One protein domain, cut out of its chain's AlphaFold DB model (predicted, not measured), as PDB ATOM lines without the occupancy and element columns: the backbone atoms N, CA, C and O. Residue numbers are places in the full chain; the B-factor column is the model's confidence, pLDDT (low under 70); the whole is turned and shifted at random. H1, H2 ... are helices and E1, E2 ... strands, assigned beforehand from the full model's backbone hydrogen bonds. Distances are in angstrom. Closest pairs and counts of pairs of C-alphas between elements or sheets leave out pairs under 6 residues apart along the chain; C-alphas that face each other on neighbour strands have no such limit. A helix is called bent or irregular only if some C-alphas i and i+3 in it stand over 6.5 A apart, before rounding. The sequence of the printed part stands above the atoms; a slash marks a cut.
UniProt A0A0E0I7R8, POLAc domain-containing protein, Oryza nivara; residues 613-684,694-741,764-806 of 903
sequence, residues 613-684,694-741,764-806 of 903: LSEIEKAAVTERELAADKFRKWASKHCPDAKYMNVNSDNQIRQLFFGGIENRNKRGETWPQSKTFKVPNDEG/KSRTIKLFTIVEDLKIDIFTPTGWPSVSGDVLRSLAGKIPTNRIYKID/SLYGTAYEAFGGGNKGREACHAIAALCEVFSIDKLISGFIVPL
ATOM      1  N   LEU A 613     -35.623 -16.111  21.546       78.19
ATOM      2  CA  LEU A 613     -34.845 -17.221  20.983       78.19
ATOM      3  C   LEU A 613     -33.803 -17.786  21.959       78.19
ATOM      4  O   LEU A 613     -33.616 -18.998  21.980       78.19
ATOM      5  N   SER A 614     -33.161 -16.955  22.789       78.44
ATOM      6  CA  SER A 614     -32.185 -17.439  23.776       78.44
ATOM      7  C   SER A 614     -32.838 -18.220  24.922       78.44
ATOM      8  O   SER A 614     -32.265 -19.204  25.389       78.44
ATOM      9  N   GLU A 615     -34.046 -17.853  25.363       87.19
ATOM     10  CA  GLU A 615     -34.780 -18.661  26.352       87.19
ATOM     11  C   GLU A 615     -35.290 -19.984  25.751       87.19
ATOM     12  O   GLU A 615     -35.197 -21.030  26.399       87.19
ATOM     13  N   ILE A 616     -35.753 -19.976  24.494       81.44
ATOM     14  CA  ILE A 616     -36.150 -21.199  23.774       81.44
ATOM     15  C   ILE A 616     -34.946 -22.118  23.510       81.44
ATOM     16  O   ILE A 616     -35.079 -23.334  23.635       81.44
ATOM     17  N   GLU A 617     -33.762 -21.573  23.215       80.56
ATOM     18  CA  GLU A 617     -32.525 -22.354  23.091       80.56
ATOM     19  C   GLU A 617     -32.188 -23.081  24.402       80.56
ATOM     20  O   GLU A 617     -31.945 -24.289  24.382       80.56
ATOM     21  N   LYS A 618     -32.243 -22.389  25.551       86.88
ATOM     22  CA  LYS A 618     -32.023 -23.009  26.871       86.88
ATOM     23  C   LYS A 618     -33.028 -24.128  27.139       86.88
ATOM     24  O   LYS A 618     -32.619 -25.227  27.504       86.88
ATOM     25  N   ALA A 619     -34.318 -23.870  26.916       84.12
ATOM     26  CA  ALA A 619     -35.373 -24.865  27.103       84.12
ATOM     27  C   ALA A 619     -35.144 -26.107  26.222       84.12
ATOM     28  O   ALA A 619     -35.164 -27.228  26.725       84.12
ATOM     29  N   ALA A 620     -34.824 -25.914  24.938       79.69
ATOM     30  CA  ALA A 620     -34.508 -27.000  24.013       79.69
ATOM     31  C   ALA A 620     -33.256 -27.793  24.436       79.69
ATOM     32  O   ALA A 620     -33.241 -29.020  24.341       79.69
ATOM     33  N   VAL A 621     -32.211 -27.128  24.942       83.94
ATOM     34  CA  VAL A 621     -31.018 -27.805  25.481       83.94
ATOM     35  C   VAL A 621     -31.372 -28.663  26.701       83.94
ATOM     36  O   VAL A 621     -30.976 -29.828  26.738       83.94
ATOM     37  N   THR A 622     -32.170 -28.147  27.642       86.25
ATOM     38  CA  THR A 622     -32.623 -28.903  28.822       86.25
ATOM     39  C   THR A 622     -33.547 -30.071  28.455       86.25
ATOM     40  O   THR A 622     -33.355 -31.173  28.966       86.25
ATOM     41  N   GLU A 623     -34.501 -29.891  27.532       84.00
ATOM     42  CA  GLU A 623     -35.346 -30.990  27.032       84.00
ATOM     43  C   GLU A 623     -34.510 -32.089  26.359       84.00
ATOM     44  O   GLU A 623     -34.732 -33.278  26.601       84.00
ATOM     45  N   ARG A 624     -33.512 -31.708  25.551       86.44
ATOM     46  CA  ARG A 624     -32.588 -32.649  24.904       86.44
ATOM     47  C   ARG A 624     -31.773 -33.436  25.930       86.44
ATOM     48  O   ARG A 624     -31.585 -34.638  25.754       86.44
ATOM     49  N   GLU A 625     -31.280 -32.780  26.976       87.50
ATOM     50  CA  GLU A 625     -30.514 -33.429  28.045       87.50
ATOM     51  C   GLU A 625     -31.388 -34.397  28.850       87.50
ATOM     52  O   GLU A 625     -31.007 -35.555  29.013       87.50
ATOM     53  N   LEU A 626     -32.606 -33.997  29.224       87.38
ATOM     54  CA  LEU A 626     -33.577 -34.858  29.910       87.38
ATOM     55  C   LEU A 626     -33.970 -36.079  29.055       87.38
ATOM     56  O   LEU A 626     -34.026 -37.205  29.557       87.38
ATOM     57  N   ALA A 627     -34.183 -35.891  27.750       86.81
ATOM     58  CA  ALA A 627     -34.472 -36.975  26.813       86.81
ATOM     59  C   ALA A 627     -33.278 -37.935  26.627       86.81
ATOM     60  O   ALA A 627     -33.451 -39.159  26.626       86.81
ATOM     61  N   ALA A 628     -32.057 -37.396  26.532       89.31
ATOM     62  CA  ALA A 628     -30.824 -38.176  26.470       89.31
ATOM     63  C   ALA A 628     -30.592 -38.979  27.759       89.31
ATOM     64  O   ALA A 628     -30.231 -40.156  27.691       89.31
ATOM     65  N   ASP A 629     -30.841 -38.378  28.921       89.62
ATOM     66  CA  ASP A 629     -30.670 -39.020  30.223       89.62
ATOM     67  C   ASP A 629     -31.744 -40.069  30.504       89.62
ATOM     68  O   ASP A 629     -31.415 -41.126  31.043       89.62
ATOM     69  N   LYS A 630     -32.991 -39.881  30.045       88.38
ATOM     70  CA  LYS A 630     -33.995 -40.955  30.076       88.38
ATOM     71  C   LYS A 630     -33.548 -42.170  29.255       88.38
ATOM     72  O   LYS A 630     -33.655 -43.303  29.732       88.38
ATOM     73  N   PHE A 631     -32.990 -41.955  28.061       92.62
ATOM     74  CA  PHE A 631     -32.447 -43.051  27.255       92.62
ATOM     75  C   PHE A 631     -31.226 -43.714  27.913       92.62
ATOM     76  O   PHE A 631     -31.160 -44.941  27.978       92.62
ATOM     77  N   ARG A 632     -30.285 -42.926  28.453       93.06
ATOM     78  CA  ARG A 632     -29.101 -43.416  29.187       93.06
ATOM     79  C   ARG A 632     -29.478 -44.232  30.423       93.06
ATOM     80  O   ARG A 632     -28.925 -45.315  30.603       93.06
ATOM     81  N   LYS A 633     -30.420 -43.748  31.246       91.75
ATOM     82  CA  LYS A 633     -30.983 -44.458  32.410       91.75
ATOM     83  C   LYS A 633     -31.474 -45.845  31.997       91.75
ATOM     84  O   LYS A 633     -30.968 -46.840  32.513       91.75
ATOM     85  N   TRP A 634     -32.389 -45.911  31.028       93.44
ATOM     86  CA  TRP A 634     -32.930 -47.172  30.516       93.44
ATOM     87  C   TRP A 634     -31.833 -48.090  29.960       93.44
ATOM     88  O   TRP A 634     -31.679 -49.220  30.421       93.44
ATOM     89  N   ALA A 635     -31.005 -47.591  29.037       92.06
ATOM     90  CA  ALA A 635     -29.937 -48.374  28.422       92.06
ATOM     91  C   ALA A 635     -28.939 -48.916  29.464       92.06
ATOM     92  O   ALA A 635     -28.433 -50.028  29.307       92.06
ATOM     93  N   SER A 636     -28.696 -48.182  30.559       92.69
ATOM     94  CA  SER A 636     -27.807 -48.612  31.646       92.69
ATOM     95  C   SER A 636     -28.319 -49.820  32.442       92.69
ATOM     96  O   SER A 636     -27.497 -50.578  32.956       92.69
ATOM     97  N   LYS A 637     -29.643 -50.064  32.468       92.00
ATOM     98  CA  LYS A 637     -30.244 -51.276  33.059       92.00
ATOM     99  C   LYS A 637     -29.825 -52.551  32.313       92.00
ATOM    100  O   LYS A 637     -29.771 -53.619  32.914       92.00
ATOM    101  N   HIS A 638     -29.505 -52.434  31.021       89.62
ATOM    102  CA  HIS A 638     -29.088 -53.545  30.158       89.62
ATOM    103  C   HIS A 638     -27.571 -53.568  29.906       89.62
ATOM    104  O   HIS A 638     -26.963 -54.635  29.845       89.62
ATOM    105  N   CYS A 639     -26.946 -52.397  29.768       90.75
ATOM    106  CA  CYS A 639     -25.524 -52.224  29.486       90.75
ATOM    107  C   CYS A 639     -24.948 -51.137  30.416       90.75
ATOM    108  O   CYS A 639     -25.076 -49.957  30.099       90.75
ATOM    109  N   PRO A 640     -24.302 -51.480  31.550       91.69
ATOM    110  CA  PRO A 640     -23.943 -50.509  32.596       91.69
ATOM    111  C   PRO A 640     -23.064 -49.324  32.163       91.69
ATOM    112  O   PRO A 640     -23.089 -48.281  32.812       91.69
ATOM    113  N   ASP A 641     -22.317 -49.457  31.065       91.69
ATOM    114  CA  ASP A 641     -21.503 -48.389  30.468       91.69
ATOM    115  C   ASP A 641     -22.317 -47.405  29.602       91.69
ATOM    116  O   ASP A 641     -21.850 -46.301  29.310       91.69
ATOM    117  N   ALA A 642     -23.550 -47.756  29.215       90.94
ATOM    118  CA  ALA A 642     -24.415 -46.928  28.375       90.94
ATOM    119  C   ALA A 642     -24.864 -45.622  29.054       90.94
ATOM    120  O   ALA A 642     -25.153 -44.652  28.355       90.94
ATOM    121  N   LYS A 643     -24.810 -45.525  30.393       91.00
ATOM    122  CA  LYS A 643     -25.003 -44.244  31.106       91.00
ATOM    123  C   LYS A 643     -24.018 -43.151  30.669       91.00
ATOM    124  O   LYS A 643     -24.318 -41.971  30.795       91.00
ATOM    125  N   TYR A 644     -22.865 -43.538  30.120       90.81
ATOM    126  CA  TYR A 644     -21.827 -42.637  29.619       90.81
ATOM    127  C   TYR A 644     -21.800 -42.536  28.087       90.81
ATOM    128  O   TYR A 644     -20.842 -42.006  27.520       90.81
ATOM    129  N   MET A 645     -22.816 -43.055  27.388       90.88
ATOM    130  CA  MET A 645     -22.834 -43.022  25.929       90.88
ATOM    131  C   MET A 645     -23.157 -41.626  25.382       90.88
ATOM    132  O   MET A 645     -23.977 -40.868  25.918       90.88
ATOM    133  N   ASN A 646     -22.542 -41.315  24.242       90.62
ATOM    134  CA  ASN A 646     -22.969 -40.206  23.404       90.62
ATOM    135  C   ASN A 646     -24.145 -40.687  22.546       90.62
ATOM    136  O   ASN A 646     -23.944 -41.379  21.545       90.62
ATOM    137  N   VAL A 647     -25.360 -40.310  22.945       89.19
ATOM    138  CA  VAL A 647     -26.607 -40.682  22.259       89.19
ATOM    139  C   VAL A 647     -26.692 -40.134  20.827       89.19
ATOM    140  O   VAL A 647     -27.304 -40.764  19.971       89.19
ATOM    141  N   ASN A 648     -25.964 -39.055  20.523       87.50
ATOM    142  CA  ASN A 648     -25.862 -38.474  19.179       87.50
ATOM    143  C   ASN A 648     -24.835 -39.205  18.297       87.50
ATOM    144  O   ASN A 648     -24.570 -38.800  17.164       87.50
ATOM    145  N   SER A 649     -24.202 -40.270  18.802       90.38
ATOM    146  CA  SER A 649     -23.257 -41.072  18.035       90.38
ATOM    147  C   SER A 649     -23.954 -42.272  17.400       90.38
ATOM    148  O   SER A 649     -24.120 -43.319  18.026       90.38
ATOM    149  N   ASP A 650     -24.241 -42.150  16.104       88.81
ATOM    150  CA  ASP A 650     -24.695 -43.220  15.202       88.81
ATOM    151  C   ASP A 650     -24.020 -44.578  15.466       88.81
ATOM    152  O   ASP A 650     -24.649 -45.632  15.455       88.81
ATOM    153  N   ASN A 651     -22.707 -44.557  15.714       90.12
ATOM    154  CA  ASN A 651     -21.903 -45.756  15.936       90.12
ATOM    155  C   ASN A 651     -22.087 -46.377  17.328       90.12
ATOM    156  O   ASN A 651     -21.837 -47.573  17.468       90.12
ATOM    157  N   GLN A 652     -22.496 -45.601  18.335       93.06
ATOM    158  CA  GLN A 652     -22.810 -46.095  19.681       93.06
ATOM    159  C   GLN A 652     -24.253 -46.610  19.741       93.06
ATOM    160  O   GLN A 652     -24.469 -47.719  20.220       93.06
ATOM    161  N   ILE A 653     -25.212 -45.884  19.152       91.50
ATOM    162  CA  ILE A 653     -26.605 -46.343  19.008       91.50
ATOM    163  C   ILE A 653     -26.673 -47.637  18.178       91.50
ATOM    164  O   ILE A 653     -27.287 -48.613  18.604       91.50
ATOM    165  N   ARG A 654     -25.957 -47.715  17.043       92.00
ATOM    166  CA  ARG A 654     -25.866 -48.947  16.234       92.00
ATOM    167  C   ARG A 654     -25.207 -50.102  16.989       92.00
ATOM    168  O   ARG A 654     -25.607 -51.243  16.800       92.00
ATOM    169  N   GLN A 655     -24.230 -49.830  17.858       93.25
ATOM    170  CA  GLN A 655     -23.608 -50.873  18.681       93.25
ATOM    171  C   GLN A 655     -24.559 -51.442  19.742       93.25
ATOM    172  O   GLN A 655     -24.442 -52.620  20.076       93.25
ATOM    173  N   LEU A 656     -25.454 -50.606  20.271       91.81
ATOM    174  CA  LEU A 656     -26.413 -50.972  21.309       91.81
ATOM    175  C   LEU A 656     -27.583 -51.804  20.749       91.81
ATOM    176  O   LEU A 656     -28.044 -52.724  21.413       91.81
ATOM    177  N   PHE A 657     -28.045 -51.499  19.531       90.69
ATOM    178  CA  PHE A 657     -29.218 -52.145  18.921       90.69
ATOM    179  C   PHE A 657     -28.919 -53.229  17.879       90.69
ATOM    180  O   PHE A 657     -29.789 -54.047  17.601       90.69
ATOM    181  N   PHE A 658     -27.737 -53.206  17.259       89.50
ATOM    182  CA  PHE A 658     -27.428 -54.011  16.072       89.50
ATOM    183  C   PHE A 658     -26.020 -54.636  16.129       89.50
ATOM    184  O   PHE A 658     -25.316 -54.720  15.118       89.50
ATOM    185  N   GLY A 659     -25.579 -55.064  17.319       86.69
ATOM    186  CA  GLY A 659     -24.361 -55.869  17.451       86.69
ATOM    187  C   GLY A 659     -24.520 -57.241  16.786       86.69
ATOM    188  O   GLY A 659     -25.605 -57.808  16.763       86.69
ATOM    189  N   GLY A 660     -23.448 -57.765  16.186       85.19
ATOM    190  CA  GLY A 660     -23.445 -59.063  15.495       85.19
ATOM    191  C   GLY A 660     -23.962 -59.059  14.050       85.19
ATOM    192  O   GLY A 660     -23.640 -59.980  13.302       85.19
ATOM    193  N   ILE A 661     -24.712 -58.037  13.629       87.00
ATOM    194  CA  ILE A 661     -25.395 -57.996  12.323       87.00
ATOM    195  C   ILE A 661     -24.415 -57.973  11.134       87.00
ATOM    196  O   ILE A 661     -23.450 -57.210  11.120       87.00
ATOM    197  N   GLU A 662     -24.686 -58.781  10.103       86.94
ATOM    198  CA  GLU A 662     -23.910 -58.838   8.854       86.94
ATOM    199  C   GLU A 662     -24.135 -57.604   7.957       86.94
ATOM    200  O   GLU A 662     -25.247 -57.090   7.822       86.94
ATOM    201  N   ASN A 663     -23.073 -57.128   7.299       88.50
ATOM    202  CA  ASN A 663     -23.148 -56.048   6.325       88.50
ATOM    203  C   ASN A 663     -23.864 -56.499   5.040       88.50
ATOM    204  O   ASN A 663     -23.382 -57.357   4.298       88.50
ATOM    205  N   ARG A 664     -24.973 -55.832   4.702       87.44
ATOM    206  CA  ARG A 664     -25.803 -56.138   3.524       87.44
ATOM    207  C   ARG A 664     -25.041 -56.084   2.190       87.44
ATOM    208  O   ARG A 664     -25.403 -56.794   1.254       87.44
ATOM    209  N   ASN A 665     -24.005 -55.251   2.100       87.62
ATOM    210  CA  ASN A 665     -23.216 -55.033   0.886       87.62
ATOM    211  C   ASN A 665     -21.928 -55.879   0.856       87.62
ATOM    212  O   ASN A 665     -21.281 -55.959  -0.188       87.62
ATOM    213  N   LYS A 666     -21.540 -56.501   1.979       87.69
ATOM    214  CA  LYS A 666     -20.286 -57.248   2.141       87.69
ATOM    215  C   LYS A 666     -20.500 -58.503   2.992       87.69
ATOM    216  O   LYS A 666     -20.366 -58.473   4.216       87.69
ATOM    217  N   ARG A 667     -20.784 -59.625   2.332       81.00
ATOM    218  CA  ARG A 667     -20.959 -60.909   3.025       81.00
ATOM    219  C   ARG A 667     -19.709 -61.293   3.821       81.00
ATOM    220  O   ARG A 667     -18.595 -61.164   3.317       81.00
ATOM    221  N   GLY A 668     -19.909 -61.763   5.047       82.06
ATOM    222  CA  GLY A 668     -18.865 -62.104   6.014       82.06
ATOM    223  C   GLY A 668     -18.321 -60.938   6.855       82.06
ATOM    224  O   GLY A 668     -17.599 -61.199   7.814       82.06
ATOM    225  N   GLU A 669     -18.657 -59.672   6.566       90.81
ATOM    226  CA  GLU A 669     -18.285 -58.533   7.427       90.81
ATOM    227  C   GLU A 669     -19.409 -58.263   8.442       90.81
ATOM    228  O   GLU A 669     -20.398 -57.609   8.123       90.81
ATOM    229  N   THR A 670     -19.282 -58.777   9.668       87.62
ATOM    230  CA  THR A 670     -20.250 -58.538  10.755       87.62
ATOM    231  C   THR A 670     -19.880 -57.329  11.611       87.62
ATOM    232  O   THR A 670     -18.706 -57.027  11.843       87.62
ATOM    233  N   TRP A 671     -20.890 -56.618  12.113       85.69
ATOM    234  CA  TRP A 671     -20.698 -55.603  13.141       85.69
ATOM    235  C   TRP A 671     -20.322 -56.304  14.460       85.69
ATOM    236  O   TRP A 671     -20.956 -57.297  14.819       85.69
ATOM    237  N   PRO A 672     -19.301 -55.847  15.205       88.12
ATOM    238  CA  PRO A 672     -18.827 -56.569  16.386       88.12
ATOM    239  C   PRO A 672     -19.907 -56.673  17.473       88.12
ATOM    240  O   PRO A 672     -20.658 -55.728  17.709       88.12
ATOM    241  N   GLN A 673     -19.950 -57.810  18.176       86.06
ATOM    242  CA  GLN A 673     -20.907 -58.060  19.268       86.06
ATOM    243  C   GLN A 673     -20.718 -57.124  20.475       86.06
ATOM    244  O   GLN A 673     -21.672 -56.767  21.163       86.06
ATOM    245  N   SER A 674     -19.486 -56.671  20.718       90.25
ATOM    246  CA  SER A 674     -19.211 -55.570  21.643       90.25
ATOM    247  C   SER A 674     -18.059 -54.711  21.137       90.25
ATOM    248  O   SER A 674     -17.160 -55.210  20.454       90.25
ATOM    249  N   LYS A 675     -18.080 -53.416  21.457       91.94
ATOM    250  CA  LYS A 675     -17.105 -52.442  20.959       91.94
ATOM    251  C   LYS A 675     -16.798 -51.377  21.997       91.94
ATOM    252  O   LYS A 675     -17.681 -50.864  22.683       91.94
ATOM    253  N   THR A 676     -15.520 -51.039  22.066       92.31
ATOM    254  CA  THR A 676     -14.986 -50.055  22.999       92.31
ATOM    255  C   THR A 676     -14.911 -48.678  22.343       92.31
ATOM    256  O   THR A 676     -14.367 -48.537  21.247       92.31
ATOM    257  N   PHE A 677     -15.414 -47.656  23.030       90.94
ATOM    258  CA  PHE A 677     -15.366 -46.253  22.621       90.94
ATOM    259  C   PHE A 677     -14.609 -45.419  23.658       90.94
ATOM    260  O   PHE A 677     -14.533 -45.776  24.833       90.94
ATOM    261  N   LYS A 678     -14.068 -44.278  23.224       89.94
ATOM    262  CA  LYS A 678     -13.586 -43.220  24.120       89.94
ATOM    263  C   LYS A 678     -14.588 -42.076  24.084       89.94
ATOM    264  O   LYS A 678     -14.969 -41.647  22.996       89.94
ATOM    265  N   VAL A 679     -14.993 -41.602  25.252       86.12
ATOM    266  CA  VAL A 679     -15.958 -40.506  25.433       86.12
ATOM    267  C   VAL A 679     -15.392 -39.477  26.426       86.12
ATOM    268  O   VAL A 679     -14.439 -39.814  27.140       86.12
ATOM    269  N   PRO A 680     -15.902 -38.230  26.457       82.19
ATOM    270  CA  PRO A 680     -15.516 -37.228  27.453       82.19
ATOM    271  C   PRO A 680     -15.684 -37.713  28.901       82.19
ATOM    272  O   PRO A 680     -16.249 -38.777  29.161       82.19
ATOM    273  N   ASN A 681     -15.103 -36.981  29.849       79.81
ATOM    274  CA  ASN A 681     -15.097 -37.364  31.255       79.81
ATOM    275  C   ASN A 681     -15.672 -36.246  32.129       79.81
ATOM    276  O   ASN A 681     -14.922 -35.439  32.677       79.81
ATOM    277  N   ASP A 682     -16.998 -36.225  32.226       63.84
ATOM    278  CA  ASP A 682     -17.749 -35.067  32.723       63.84
ATOM    279  C   ASP A 682     -18.164 -35.187  34.209       63.84
ATOM    280  O   ASP A 682     -18.586 -34.206  34.816       63.84
ATOM    281  N   GLU A 683     -17.981 -36.357  34.842       57.69
ATOM    282  CA  GLU A 683     -18.164 -36.537  36.296       57.69
ATOM    283  C   GLU A 683     -17.021 -35.845  37.072       57.69
ATOM    284  O   GLU A 683     -15.958 -36.419  37.322       57.69
ATOM    285  N   GLY A 684     -17.241 -34.585  37.449       52.47
ATOM    286  CA  GLY A 684     -16.261 -33.706  38.096       52.47
ATOM    287  C   GLY A 684     -15.993 -33.954  39.587       52.47
ATOM    288  O   GLY A 684     -15.963 -32.991  40.348       52.47
ATOM    289  N   LYS A 694      -8.895 -36.950  30.751       76.38
ATOM    290  CA  LYS A 694      -9.828 -36.153  29.915       76.38
ATOM    291  C   LYS A 694     -10.874 -36.970  29.133       76.38
ATOM    292  O   LYS A 694     -11.782 -36.391  28.547       76.38
ATOM    293  N   SER A 695     -10.718 -38.287  29.063       79.38
ATOM    294  CA  SER A 695     -11.666 -39.198  28.433       79.38
ATOM    295  C   SER A 695     -11.738 -40.507  29.205       79.38
ATOM    296  O   SER A 695     -10.710 -41.052  29.621       79.38
ATOM    297  N   ARG A 696     -12.956 -41.023  29.377       86.25
ATOM    298  CA  ARG A 696     -13.198 -42.383  29.870       86.25
ATOM    299  C   ARG A 696     -13.337 -43.345  28.691       86.25
ATOM    300  O   ARG A 696     -13.542 -42.942  27.544       86.25
ATOM    301  N   THR A 697     -13.170 -44.628  28.976       89.94
ATOM    302  CA  THR A 697     -13.277 -45.710  27.993       89.94
ATOM    303  C   THR A 697     -14.480 -46.562  28.368       89.94
ATOM    304  O   THR A 697     -14.544 -47.013  29.506       89.94
ATOM    305  N   ILE A 698     -15.413 -46.745  27.434       91.06
ATOM    306  CA  ILE A 698     -16.690 -47.444  27.647       91.06
ATOM    307  C   ILE A 698     -16.814 -48.618  26.675       91.06
ATOM    308  O   ILE A 698     -16.345 -48.521  25.538       91.06
ATOM    309  N   LYS A 699     -17.446 -49.718  27.083       93.06
ATOM    310  CA  LYS A 699     -17.678 -50.915  26.268       93.06
ATOM    311  C   LYS A 699     -19.179 -51.161  26.109       93.06
ATOM    312  O   LYS A 699     -19.840 -51.639  27.024       93.06
ATOM    313  N   LEU A 700     -19.691 -50.902  24.909       93.19
ATOM    314  CA  LEU A 700     -21.088 -51.169  24.560       93.19
ATOM    315  C   LEU A 700     -21.224 -52.547  23.901       93.19
ATOM    316  O   LEU A 700     -20.332 -52.983  23.166       93.19
ATOM    317  N   PHE A 701     -22.343 -53.217  24.150       91.50
ATOM    318  CA  PHE A 701     -22.743 -54.499  23.562       91.50
ATOM    319  C   PHE A 701     -24.220 -54.438  23.145       91.50
ATOM    320  O   PHE A 701     -24.915 -53.499  23.538       91.50
ATOM    321  N   THR A 702     -24.686 -55.390  22.329       89.00
ATOM    322  CA  THR A 702     -26.096 -55.407  21.901       89.00
ATOM    323  C   THR A 702     -27.011 -55.738  23.082       89.00
ATOM    324  O   THR A 702     -26.722 -56.662  23.837       89.00
ATOM    325  N   ILE A 703     -28.092 -54.977  23.270       89.00
ATOM    326  CA  ILE A 703     -29.062 -55.183  24.369       89.00
ATOM    327  C   ILE A 703     -30.331 -55.923  23.923       89.00
ATOM    328  O   ILE A 703     -31.261 -56.094  24.706       89.00
ATOM    329  N   VAL A 704     -30.364 -56.328  22.654       86.81
ATOM    330  CA  VAL A 704     -31.450 -57.034  21.970       86.81
ATOM    331  C   VAL A 704     -30.852 -57.855  20.825       86.81
ATOM    332  O   VAL A 704     -29.835 -57.457  20.248       86.81
ATOM    333  N   GLU A 705     -31.464 -59.001  20.520       73.81
ATOM    334  CA  GLU A 705     -30.982 -59.952  19.505       73.81
ATOM    335  C   GLU A 705     -31.896 -59.981  18.258       73.81
ATOM    336  O   GLU A 705     -31.393 -59.914  17.140       73.81
ATOM    337  N   ASP A 706     -33.225 -59.937  18.429       70.81
ATOM    338  CA  ASP A 706     -34.224 -60.055  17.343       70.81
ATOM    339  C   ASP A 706     -34.802 -58.709  16.834       70.81
ATOM    340  O   ASP A 706     -35.965 -58.607  16.429       70.81
ATOM    341  N   LEU A 707     -34.018 -57.625  16.852       83.19
ATOM    342  CA  LEU A 707     -34.521 -56.303  16.453       83.19
ATOM    343  C   LEU A 707     -34.636 -56.154  14.922       83.19
ATOM    344  O   LEU A 707     -33.640 -56.138  14.198       83.19
ATOM    345  N   LYS A 708     -35.864 -55.981  14.418       78.38
ATOM    346  CA  LYS A 708     -36.177 -55.887  12.979       78.38
ATOM    347  C   LYS A 708     -35.495 -54.694  12.279       78.38
ATOM    348  O   LYS A 708     -35.731 -53.539  12.631       78.38
ATOM    349  N   ILE A 709     -34.712 -54.974  11.228       79.94
ATOM    350  CA  ILE A 709     -33.966 -53.973  10.439       79.94
ATOM    351  C   ILE A 709     -34.672 -53.693   9.104       79.94
ATOM    352  O   ILE A 709     -34.577 -54.484   8.167       79.94
ATOM    353  N   ASP A 710     -35.318 -52.531   8.986       75.38
ATOM    354  CA  ASP A 710     -36.006 -52.119   7.749       75.38
ATOM    355  C   ASP A 710     -35.167 -51.213   6.826       75.38
ATOM    356  O   ASP A 710     -35.404 -51.171   5.617       75.38
ATOM    357  N   ILE A 711     -34.178 -50.483   7.357       84.06
ATOM    358  CA  ILE A 711     -33.410 -49.470   6.606       84.06
ATOM    359  C   ILE A 711     -31.906 -49.649   6.838       84.06
ATOM    360  O   ILE A 711     -31.451 -49.822   7.968       84.06
ATOM    361  N   PHE A 712     -31.128 -49.550   5.758       86.38
ATOM    362  CA  PHE A 712     -29.668 -49.660   5.753       86.38
ATOM    363  C   PHE A 712     -29.021 -48.376   5.215       86.38
ATOM    364  O   PHE A 712     -29.601 -47.676   4.385       86.38
ATOM    365  N   THR A 713     -27.802 -48.080   5.659       85.56
ATOM    366  CA  THR A 713     -26.944 -47.023   5.115       85.56
ATOM    367  C   THR A 713     -26.429 -47.397   3.713       85.56
ATOM    368  O   THR A 713     -26.361 -48.585   3.381       85.56
ATOM    369  N   PRO A 714     -25.940 -46.431   2.906       81.62
ATOM    370  CA  PRO A 714     -25.250 -46.728   1.642       81.62
ATOM    371  C   PRO A 714     -24.036 -47.662   1.800       81.62
ATOM    372  O   PRO A 714     -23.662 -48.369   0.869       81.62
ATOM    373  N   THR A 715     -23.438 -47.706   2.996       83.69
ATOM    374  CA  THR A 715     -22.324 -48.595   3.365       83.69
ATOM    375  C   THR A 715     -22.753 -50.002   3.809       83.69
ATOM    376  O   THR A 715     -21.893 -50.797   4.186       83.69
ATOM    377  N   GLY A 716     -24.049 -50.332   3.752       84.31
ATOM    378  CA  GLY A 716     -24.582 -51.673   4.022       84.31
ATOM    379  C   GLY A 716     -24.827 -52.002   5.498       84.31
ATOM    380  O   GLY A 716     -25.113 -53.154   5.816       84.31
ATOM    381  N   TRP A 717     -24.739 -51.018   6.399       88.62
ATOM    382  CA  TRP A 717     -24.993 -51.188   7.836       88.62
ATOM    383  C   TRP A 717     -26.429 -50.800   8.213       88.62
ATOM    384  O   TRP A 717     -27.012 -49.962   7.527       88.62
ATOM    385  N   PRO A 718     -27.009 -51.320   9.310       88.56
ATOM    386  CA  PRO A 718     -28.299 -50.849   9.818       88.56
ATOM    387  C   PRO A 718     -28.318 -49.330  10.049       88.56
ATOM    388  O   PRO A 718     -27.376 -48.755  10.610       88.56
ATOM    389  N   SER A 719     -29.377 -48.660   9.595       87.75
ATOM    390  CA  SER A 719     -29.586 -47.236   9.865       87.75
ATOM    391  C   SER A 719     -30.098 -47.031  11.292       87.75
ATOM    392  O   SER A 719     -30.857 -47.843  11.810       87.75
ATOM    393  N   VAL A 720     -29.701 -45.918  11.910       87.75
ATOM    394  CA  VAL A 720     -30.206 -45.452  13.216       87.75
ATOM    395  C   VAL A 720     -30.793 -44.041  13.110       87.75
ATOM    396  O   VAL A 720     -30.867 -43.307  14.088       87.75
ATOM    397  N   SER A 721     -31.215 -43.649  11.901       83.81
ATOM    398  CA  SER A 721     -31.910 -42.384  11.671       83.81
ATOM    399  C   SER A 721     -33.217 -42.309  12.466       83.81
ATOM    400  O   SER A 721     -33.862 -43.325  12.726       83.81
ATOM    401  N   GLY A 722     -33.651 -41.090  12.802       81.12
ATOM    402  CA  GLY A 722     -34.873 -40.858  13.583       81.12
ATOM    403  C   GLY A 722     -36.141 -41.515  13.017       81.12
ATOM    404  O   GLY A 722     -37.052 -41.806  13.779       81.12
ATOM    405  N   ASP A 723     -36.200 -41.809  11.715       80.69
ATOM    406  CA  ASP A 723     -37.317 -42.539  11.097       80.69
ATOM    407  C   ASP A 723     -37.292 -44.044  11.421       80.69
ATOM    408  O   ASP A 723     -38.344 -44.641  11.644       80.69
ATOM    409  N   VAL A 724     -36.099 -44.652  11.529       84.31
ATOM    410  CA  VAL A 724     -35.944 -46.025  12.041       84.31
ATOM    411  C   VAL A 724     -36.321 -46.062  13.510       84.31
ATOM    412  O   VAL A 724     -37.171 -46.856  13.897       84.31
ATOM    413  N   LEU A 725     -35.744 -45.170  14.320       87.44
ATOM    414  CA  LEU A 725     -36.008 -45.120  15.759       87.44
ATOM    415  C   LEU A 725     -37.506 -44.903  16.049       87.44
ATOM    416  O   LEU A 725     -38.056 -45.543  16.942       87.44
ATOM    417  N   ARG A 726     -38.206 -44.102  15.233       86.81
ATOM    418  CA  ARG A 726     -39.663 -43.911  15.324       86.81
ATOM    419  C   ARG A 726     -40.459 -45.162  14.928       86.81
ATOM    420  O   ARG A 726     -41.504 -45.412  15.516       86.81
ATOM    421  N   SER A 727     -39.963 -45.973  13.990       87.38
ATOM    422  CA  SER A 727     -40.536 -47.294  13.668       87.38
ATOM    423  C   SER A 727     -40.355 -48.302  14.817       87.38
ATOM    424  O   SER A 727     -41.264 -49.074  15.124       87.38
ATOM    425  N   LEU A 728     -39.205 -48.254  15.503       88.06
ATOM    426  CA  LEU A 728     -38.926 -49.073  16.688       88.06
ATOM    427  C   LEU A 728     -39.789 -48.661  17.896       88.06
ATOM    428  O   LEU A 728     -40.321 -49.522  18.593       88.06
ATOM    429  N   ALA A 729     -39.942 -47.355  18.143       88.25
ATOM    430  CA  ALA A 729     -40.692 -46.812  19.278       88.25
ATOM    431  C   ALA A 729     -42.218 -46.857  19.095       88.25
ATOM    432  O   ALA A 729     -42.942 -47.161  20.042       88.25
ATOM    433  N   GLY A 730     -42.713 -46.570  17.887       86.12
ATOM    434  CA  GLY A 730     -44.139 -46.424  17.593       86.12
ATOM    435  C   GLY A 730     -44.624 -44.969  17.633       86.12
ATOM    436  O   GLY A 730     -43.874 -44.023  17.390       86.12
ATOM    437  N   LYS A 731     -45.917 -44.785  17.911       84.25
ATOM    438  CA  LYS A 731     -46.637 -43.499  17.898       84.25
ATOM    439  C   LYS A 731     -46.915 -42.977  19.314       84.25
ATOM    440  O   LYS A 731     -48.016 -42.516  19.604       84.25
ATOM    441  N   ILE A 732     -45.923 -43.052  20.198       82.69
ATOM    442  CA  ILE A 732     -46.035 -42.535  21.569       82.69
ATOM    443  C   ILE A 732     -46.141 -40.994  21.525       82.69
ATOM    444  O   ILE A 732     -45.248 -40.354  20.965       82.69
ATOM    445  N   PRO A 733     -47.191 -40.374  22.104       76.25
ATOM    446  CA  PRO A 733     -47.285 -38.916  22.222       76.25
ATOM    447  C   PRO A 733     -46.184 -38.347  23.126       76.25
ATOM    448  O   PRO A 733     -45.913 -38.921  24.182       76.25
ATOM    449  N   THR A 734     -45.597 -37.198  22.774       70.81
ATOM    450  CA  THR A 734     -44.506 -36.557  23.540       70.81
ATOM    451  C   THR A 734     -44.846 -36.405  25.024       70.81
ATOM    452  O   THR A 734     -44.054 -36.787  25.884       70.81
ATOM    453  N   ASN A 735     -46.063 -35.953  25.344       70.69
ATOM    454  CA  ASN A 735     -46.532 -35.787  26.723       70.69
ATOM    455  C   ASN A 735     -46.683 -37.100  27.532       70.69
ATOM    456  O   ASN A 735     -46.938 -37.040  28.736       70.69
ATOM    457  N   ARG A 736     -46.522 -38.276  26.903       68.69
ATOM    458  CA  ARG A 736     -46.444 -39.593  27.559       68.69
ATOM    459  C   ARG A 736     -45.014 -40.139  27.653       68.69
ATOM    460  O   ARG A 736     -44.777 -40.927  28.559       68.69
ATOM    461  N   ILE A 737     -44.072 -39.700  26.805       72.19
ATOM    462  CA  ILE A 737     -42.677 -40.203  26.769       72.19
ATOM    463  C   ILE A 737     -42.015 -40.143  28.154       72.19
ATOM    464  O   ILE A 737     -41.312 -41.067  28.566       72.19
ATOM    465  N   TYR A 738     -42.241 -39.063  28.901       65.81
ATOM    466  CA  TYR A 738     -41.568 -38.841  30.182       65.81
ATOM    467  C   TYR A 738     -42.258 -39.537  31.372       65.81
ATOM    468  O   TYR A 738     -41.552 -40.067  32.228       65.81
ATOM    469  N   LYS A 739     -43.591 -39.695  31.350       61.16
ATOM    470  CA  LYS A 739     -44.478 -40.075  32.481       61.16
ATOM    471  C   LYS A 739     -44.373 -41.506  33.055       61.16
ATOM    472  O   LYS A 739     -45.238 -41.914  33.815       61.16
ATOM    473  N   ILE A 740     -43.366 -42.289  32.673       55.44
ATOM    474  CA  ILE A 740     -43.187 -43.688  33.131       55.44
ATOM    475  C   ILE A 740     -42.116 -43.825  34.241       55.44
ATOM    476  O   ILE A 740     -41.901 -44.918  34.747       55.44
ATOM    477  N   ASP A 741     -41.447 -42.735  34.644       47.34
ATOM    478  CA  ASP A 741     -40.297 -42.766  35.576       47.34
ATOM    479  C   ASP A 741     -40.553 -42.004  36.899       47.34
ATOM    480  O   ASP A 741     -39.657 -41.321  37.382       47.34
ATOM    481  N   SER A 764     -51.301 -50.931  20.030       76.06
ATOM    482  CA  SER A 764     -51.061 -50.397  18.678       76.06
ATOM    483  C   SER A 764     -50.308 -49.057  18.663       76.06
ATOM    484  O   SER A 764     -49.842 -48.613  17.606       76.06
ATOM    485  N   LEU A 765     -50.130 -48.427  19.832       81.38
ATOM    486  CA  LEU A 765     -49.257 -47.267  20.010       81.38
ATOM    487  C   LEU A 765     -47.765 -47.616  19.905       81.38
ATOM    488  O   LEU A 765     -46.970 -46.724  19.599       81.38
ATOM    489  N   TYR A 766     -47.371 -48.867  20.152       87.38
ATOM    490  CA  TYR A 766     -45.968 -49.265  20.262       87.38
ATOM    491  C   TYR A 766     -45.384 -49.825  18.954       87.38
ATOM    492  O   TYR A 766     -46.087 -50.368  18.103       87.38
ATOM    493  N   GLY A 767     -44.079 -49.623  18.769       87.25
ATOM    494  CA  GLY A 767     -43.336 -50.048  17.580       87.25
ATOM    495  C   GLY A 767     -42.704 -51.433  17.715       87.25
ATOM    496  O   GLY A 767     -42.945 -52.168  18.672       87.25
ATOM    497  N   THR A 768     -41.844 -51.797  16.759       88.12
ATOM    498  CA  THR A 768     -41.240 -53.144  16.697       88.12
ATOM    499  C   THR A 768     -40.316 -53.486  17.871       88.12
ATOM    500  O   THR A 768     -39.992 -54.658  18.051       88.12
ATOM    501  N   ALA A 769     -39.912 -52.512  18.696       87.31
ATOM    502  CA  ALA A 769     -39.167 -52.787  19.922       87.31
ATOM    503  C   ALA A 769     -40.031 -53.416  21.034       87.31
ATOM    504  O   ALA A 769     -39.473 -54.053  21.922       87.31
ATOM    505  N   TYR A 770     -41.364 -53.300  20.993       89.19
ATOM    506  CA  TYR A 770     -42.228 -53.814  22.061       89.19
ATOM    507  C   TYR A 770     -42.064 -55.329  22.254       89.19
ATOM    508  O   TYR A 770     -41.694 -55.780  23.338       89.19
ATOM    509  N   GLU A 771     -42.243 -56.104  21.182       88.06
ATOM    510  CA  GLU A 771     -42.051 -57.561  21.208       88.06
ATOM    511  C   GLU A 771     -40.567 -57.940  21.341       88.06
ATOM    512  O   GLU A 771     -40.227 -58.860  22.081       88.06
ATOM    513  N   ALA A 772     -39.658 -57.194  20.698       87.00
ATOM    514  CA  ALA A 772     -38.219 -57.480  20.730       87.00
ATOM    515  C   ALA A 772     -37.585 -57.330  22.132       87.00
ATOM    516  O   ALA A 772     -36.539 -57.919  22.394       87.00
ATOM    517  N   PHE A 773     -38.219 -56.580  23.043       88.94
ATOM    518  CA  PHE A 773     -37.842 -56.491  24.462       88.94
ATOM    519  C   PHE A 773     -38.748 -57.333  25.390       88.94
ATOM    520  O   PHE A 773     -38.730 -57.161  26.612       88.94
ATOM    521  N   GLY A 774     -39.507 -58.284  24.829       84.75
ATOM    522  CA  GLY A 774     -40.296 -59.276  25.567       84.75
ATOM    523  C   GLY A 774     -41.697 -58.822  25.992       84.75
ATOM    524  O   GLY A 774     -42.281 -59.438  26.882       84.75
ATOM    525  N   GLY A 775     -42.224 -57.751  25.389       84.19
ATOM    526  CA  GLY A 775     -43.576 -57.252  25.636       84.19
ATOM    527  C   GLY A 775     -43.813 -56.738  27.061       84.19
ATOM    528  O   GLY A 775     -42.886 -56.525  27.854       84.19
ATOM    529  N   GLY A 776     -45.085 -56.493  27.384       85.12
ATOM    530  CA  GLY A 776     -45.521 -56.009  28.694       85.12
ATOM    531  C   GLY A 776     -44.754 -54.761  29.143       85.12
ATOM    532  O   GLY A 776     -44.399 -53.901  28.337       85.12
ATOM    533  N   ASN A 777     -44.453 -54.662  30.438       82.62
ATOM    534  CA  ASN A 777     -43.764 -53.495  31.005       82.62
ATOM    535  C   ASN A 777     -42.376 -53.255  30.379       82.62
ATOM    536  O   ASN A 777     -41.991 -52.103  30.206       82.62
ATOM    537  N   LYS A 778     -41.652 -54.314  29.986       85.06
ATOM    538  CA  LYS A 778     -40.311 -54.205  29.379       85.06
ATOM    539  C   LYS A 778     -40.376 -53.656  27.953       85.06
ATOM    540  O   LYS A 778     -39.635 -52.734  27.624       85.06
ATOM    541  N   GLY A 779     -41.309 -54.164  27.146       85.44
ATOM    542  CA  GLY A 779     -41.602 -53.638  25.813       85.44
ATOM    543  C   GLY A 779     -42.063 -52.178  25.851       85.44
ATOM    544  O   GLY A 779     -41.573 -51.359  25.072       85.44
ATOM    545  N   ARG A 780     -42.940 -51.820  26.804       85.38
ATOM    546  CA  ARG A 780     -43.364 -50.425  27.030       85.38
ATOM    547  C   ARG A 780     -42.177 -49.525  27.380       85.38
ATOM    548  O   ARG A 780     -41.986 -48.503  26.725       85.38
ATOM    549  N   GLU A 781     -41.357 -49.909  28.360       87.44
ATOM    550  CA  GLU A 781     -40.197 -49.112  28.785       87.44
ATOM    551  C   GLU A 781     -39.200 -48.896  27.632       87.44
ATOM    552  O   GLU A 781     -38.781 -47.763  27.387       87.44
ATOM    553  N   ALA A 782     -38.897 -49.950  26.864       88.00
ATOM    554  CA  ALA A 782     -38.018 -49.872  25.700       88.00
ATOM    555  C   ALA A 782     -38.552 -48.916  24.621       88.00
ATOM    556  O   ALA A 782     -37.821 -48.040  24.151       88.00
ATOM    557  N   CYS A 783     -39.833 -49.019  24.252       88.88
ATOM    558  CA  CYS A 783     -40.431 -48.107  23.279       88.88
ATOM    559  C   CYS A 783     -40.440 -46.647  23.767       88.88
ATOM    560  O   CYS A 783     -40.148 -45.752  22.974       88.88
ATOM    561  N   HIS A 784     -40.700 -46.384  25.054       88.62
ATOM    562  CA  HIS A 784     -40.636 -45.027  25.625       88.62
ATOM    563  C   HIS A 784     -39.212 -44.464  25.676       88.62
ATOM    564  O   HIS A 784     -39.011 -43.289  25.370       88.62
ATOM    565  N   ALA A 785     -38.208 -45.285  25.989       89.12
ATOM    566  CA  ALA A 785     -36.810 -44.866  25.931       89.12
ATOM    567  C   ALA A 785     -36.378 -44.536  24.491       89.12
ATOM    568  O   ALA A 785     -35.786 -43.485  24.243       89.12
ATOM    569  N   ILE A 786     -36.725 -45.382  23.515       89.56
ATOM    570  CA  ILE A 786     -36.421 -45.126  22.099       89.56
ATOM    571  C   ILE A 786     -37.202 -43.903  21.581       89.56
ATOM    572  O   ILE A 786     -36.671 -43.145  20.769       89.56
ATOM    573  N   ALA A 787     -38.412 -43.636  22.089       88.81
ATOM    574  CA  ALA A 787     -39.135 -42.396  21.806       88.81
ATOM    575  C   ALA A 787     -38.398 -41.159  22.353       88.81
ATOM    576  O   ALA A 787     -38.244 -40.188  21.617       88.81
ATOM    577  N   ALA A 788     -37.858 -41.205  23.576       88.12
ATOM    578  CA  ALA A 788     -37.013 -40.129  24.105       88.12
ATOM    579  C   ALA A 788     -35.764 -39.900  23.229       88.12
ATOM    580  O   ALA A 788     -35.446 -38.763  22.883       88.12
ATOM    581  N   LEU A 789     -35.114 -40.967  22.749       88.88
ATOM    582  CA  LEU A 789     -34.021 -40.851  21.776       88.88
ATOM    583  C   LEU A 789     -34.480 -40.203  20.450       88.88
ATOM    584  O   LEU A 789     -33.749 -39.397  19.875       88.88
ATOM    585  N   CYS A 790     -35.694 -40.496  19.967       86.56
ATOM    586  CA  CYS A 790     -36.266 -39.817  18.795       86.56
ATOM    587  C   CYS A 790     -36.451 -38.311  19.019       86.56
ATOM    588  O   CYS A 790     -36.318 -37.540  18.065       86.56
ATOM    589  N   GLU A 791     -36.765 -37.892  20.247       85.06
ATOM    590  CA  GLU A 791     -36.880 -36.478  20.606       85.06
ATOM    591  C   GLU A 791     -35.513 -35.795  20.616       85.06
ATOM    592  O   GLU A 791     -35.399 -34.735  20.014       85.06
ATOM    593  N   VAL A 792     -34.449 -36.428  21.133       84.75
ATOM    594  CA  VAL A 792     -33.066 -35.908  21.015       84.75
ATOM    595  C   VAL A 792     -32.723 -35.588  19.554       84.75
ATOM    596  O   VAL A 792     -32.373 -34.454  19.232       84.75
ATOM    597  N   PHE A 793     -32.935 -36.536  18.632       82.75
ATOM    598  CA  PHE A 793     -32.718 -36.316  17.192       82.75
ATOM    599  C   PHE A 793     -33.654 -35.273  16.557       82.75
ATOM    600  O   PHE A 793     -33.346 -34.759  15.478       82.75
ATOM    601  N   SER A 794     -34.808 -34.990  17.163       81.88
ATOM    602  CA  SER A 794     -35.766 -33.991  16.672       81.88
ATOM    603  C   SER A 794     -35.409 -32.591  17.187       81.88
ATOM    604  O   SER A 794     -35.430 -31.637  16.411       81.88
ATOM    605  N   ILE A 795     -34.984 -32.483  18.447       83.56
ATOM    606  CA  ILE A 795     -34.523 -31.250  19.088       83.56
ATOM    607  C   ILE A 795     -33.163 -30.826  18.526       83.56
ATOM    608  O   ILE A 795     -33.009 -29.668  18.160       83.56
ATOM    609  N   ASP A 796     -32.202 -31.736  18.333       81.56
ATOM    610  CA  ASP A 796     -30.932 -31.380  17.682       81.56
ATOM    611  C   ASP A 796     -31.135 -30.927  16.231       81.56
ATOM    612  O   ASP A 796     -30.431 -30.028  15.777       81.56
ATOM    613  N   LYS A 797     -32.127 -31.467  15.508       77.38
ATOM    614  CA  LYS A 797     -32.537 -30.939  14.193       77.38
ATOM    615  C   LYS A 797     -33.240 -29.585  14.283       77.38
ATOM    616  O   LYS A 797     -33.150 -28.816  13.335       77.38
ATOM    617  N   LEU A 798     -33.929 -29.280  15.378       75.62
ATOM    618  CA  LEU A 798     -34.531 -27.968  15.605       75.62
ATOM    619  C   LEU A 798     -33.458 -26.931  15.971       75.62
ATOM    620  O   LEU A 798     -33.464 -25.842  15.411       75.62
ATOM    621  N   ILE A 799     -32.479 -27.277  16.810       72.75
ATOM    622  CA  ILE A 799     -31.342 -26.411  17.146       72.75
ATOM    623  C   ILE A 799     -30.447 -26.212  15.912       72.75
ATOM    624  O   ILE A 799     -30.350 -25.105  15.388       72.75
ATOM    625  N   SER A 800     -29.842 -27.284  15.389       70.62
ATOM    626  CA  SER A 800     -28.862 -27.220  14.285       70.62
ATOM    627  C   SER A 800     -29.466 -27.061  12.886       70.62
ATOM    628  O   SER A 800     -28.719 -26.886  11.928       70.62
ATOM    629  N   GLY A 801     -30.794 -27.144  12.754       58.06
ATOM    630  CA  GLY A 801     -31.527 -27.066  11.484       58.06
ATOM    631  C   GLY A 801     -32.614 -25.987  11.430       58.06
ATOM    632  O   GLY A 801     -33.167 -25.771  10.353       58.06
ATOM    633  N   PHE A 802     -32.926 -25.308  12.546       57.12
ATOM    634  CA  PHE A 802     -33.851 -24.168  12.558       57.12
ATOM    635  C   PHE A 802     -33.379 -22.985  13.424       57.12
ATOM    636  O   PHE A 802     -33.236 -21.900  12.883       57.12
ATOM    637  N   ILE A 803     -33.074 -23.151  14.718       59.38
ATOM    638  CA  ILE A 803     -32.643 -22.027  15.582       59.38
ATOM    639  C   ILE A 803     -31.318 -21.434  15.090       59.38
ATOM    640  O   ILE A 803     -31.220 -20.219  14.932       59.38
ATOM    641  N   VAL A 804     -30.322 -22.277  14.797       57.66
ATOM    642  CA  VAL A 804     -29.036 -21.820  14.250       57.66
ATOM    643  C   VAL A 804     -29.178 -21.428  12.765       57.66
ATOM    644  O   VAL A 804     -28.863 -20.290  12.446       57.66
ATOM    645  N   PRO A 805     -29.737 -22.239  11.838       47.88
ATOM    646  CA  PRO A 805     -29.838 -21.865  10.415       47.88
ATOM    647  C   PRO A 805     -30.997 -20.936  10.024       47.88
ATOM    648  O   PRO A 805     -31.142 -20.624   8.844       47.88
ATOM    649  N   LEU A 806     -31.761 -20.385  10.975       48.69
ATOM    650  CA  LEU A 806     -32.411 -19.079  10.770       48.69
ATOM    651  C   LEU A 806     -31.373 -17.950  10.588       48.69
ATOM    652  O   LEU A 806     -31.733 -16.834  10.230       48.69
TER     653      LEU A 806
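Overview. This is residues 613 to 684, 694 to 741 and 764 to 806 of the 903 residues of the protein "POLAc domain-containing protein" of Oryza nivara (UniProt A0A0E0I7R8). A two-stranded antiparallel ribbon, E1 and E2, forms one side of the domain, with the short helices H2 and H3 next to it, and H2 joins this side to a pair of long helices, H1 and H7, that run side by side in opposite directions. The small helices H4, H5 and H6 pack on H7, and the loop of residues 658 to 673 reaches up to 26 A from the mean of the C-alphas. The printed part has 163 residues, with seven named helices and two named strands in the order H1 H2 H3 E1 E2 H4 H5 H6 H7; the class is mostly helix. It is compact, with a radius of gyration of the C-alphas of 16.0 A and spans of 50 by 43 by 32 A.

Along the chain. Strand E1 covers residues 674 to 680, 19.6 A long, and E2 residues 695 to 701, 19.5 A. H1, residues 613 to 638, is 37.9 A long and begins with C-alpha 613 at (-34.845, -17.221, 20.983). H7, residues 776 to 803, is 38.6 A long and ends with C-alpha 803 at (-32.643, -22.027, 15.582). The shorter helices are H2, residues 640 to 644, H3, residues 650 to 657, H4, residues 722 to 729, H5, residues 734 to 737, and H6, residues 769 to 772. H2 and H7 are irregular, but only just: C-alphas 640 and 643 are 6.53 A apart, and C-alphas 800 and 803 are 6.6 A apart.

Arrangement. E1 and E2 are antiparallel, at 153 degrees, with N 677 and O 698 at 2.8 A and N 700 and O 675 at 3.0 A, within hydrogen-bond range. The closest C-alphas of H3 and E2, Leu 656 and Phe 701, are 5.6 A apart; those of H2 and E2, Asp 641 and Ile 698, 5.7 A. H1 touches H2 with residues 629 to 636 alone, closest at the C-alphas of Arg 632 and Lys 643, 4.6 A. H1 is apart from both strands. H7 is the hub, touching four helices. It touches H1 at a shallow tilt of 30 degrees, opposite ways, closest at the C-alphas of Ala 627 and Ala 788, 4.9 A. It touches H4 with its residues 782 to 794 alone, at a shallow tilt of 18 degrees, opposite ways; the closest C-alphas, Ala 729 and Cys 783, are 4.2 A apart. It touches H6 with residues 776 to 783 alone, Tyr 770 and Gly 779 having the closest C-alphas, 3.8 A, and H5 with residues 784 to 788 alone, Ile 737 and His 784 having the closest, 5.4 A. In H3 and H4 every O i to N i+4 pair is within hydrogen-bond range; in H1 21 of 22 are, in H7 23 of 24, and in H2 0 of 1, with 1 of 2 O i to N i+3 pairs, while H5 and H6 are too short for an O i to N i+4 pair.

Size, cuts and confidence. The two C-alphas farthest apart, those of Glu 615 and Gly 668, are 50.5 A apart. Residues 685 to 693 and 742 to 763 are not printed; the C-alphas across these cuts are 10.7 A and 21.4 A apart. The links H3 to E1 and E2 to H4 are long. The mean pLDDT of the printed part is 83.5, and 14 residues are under 70: residues 682 to 684, 736, 738 to 741 and 801 to 806.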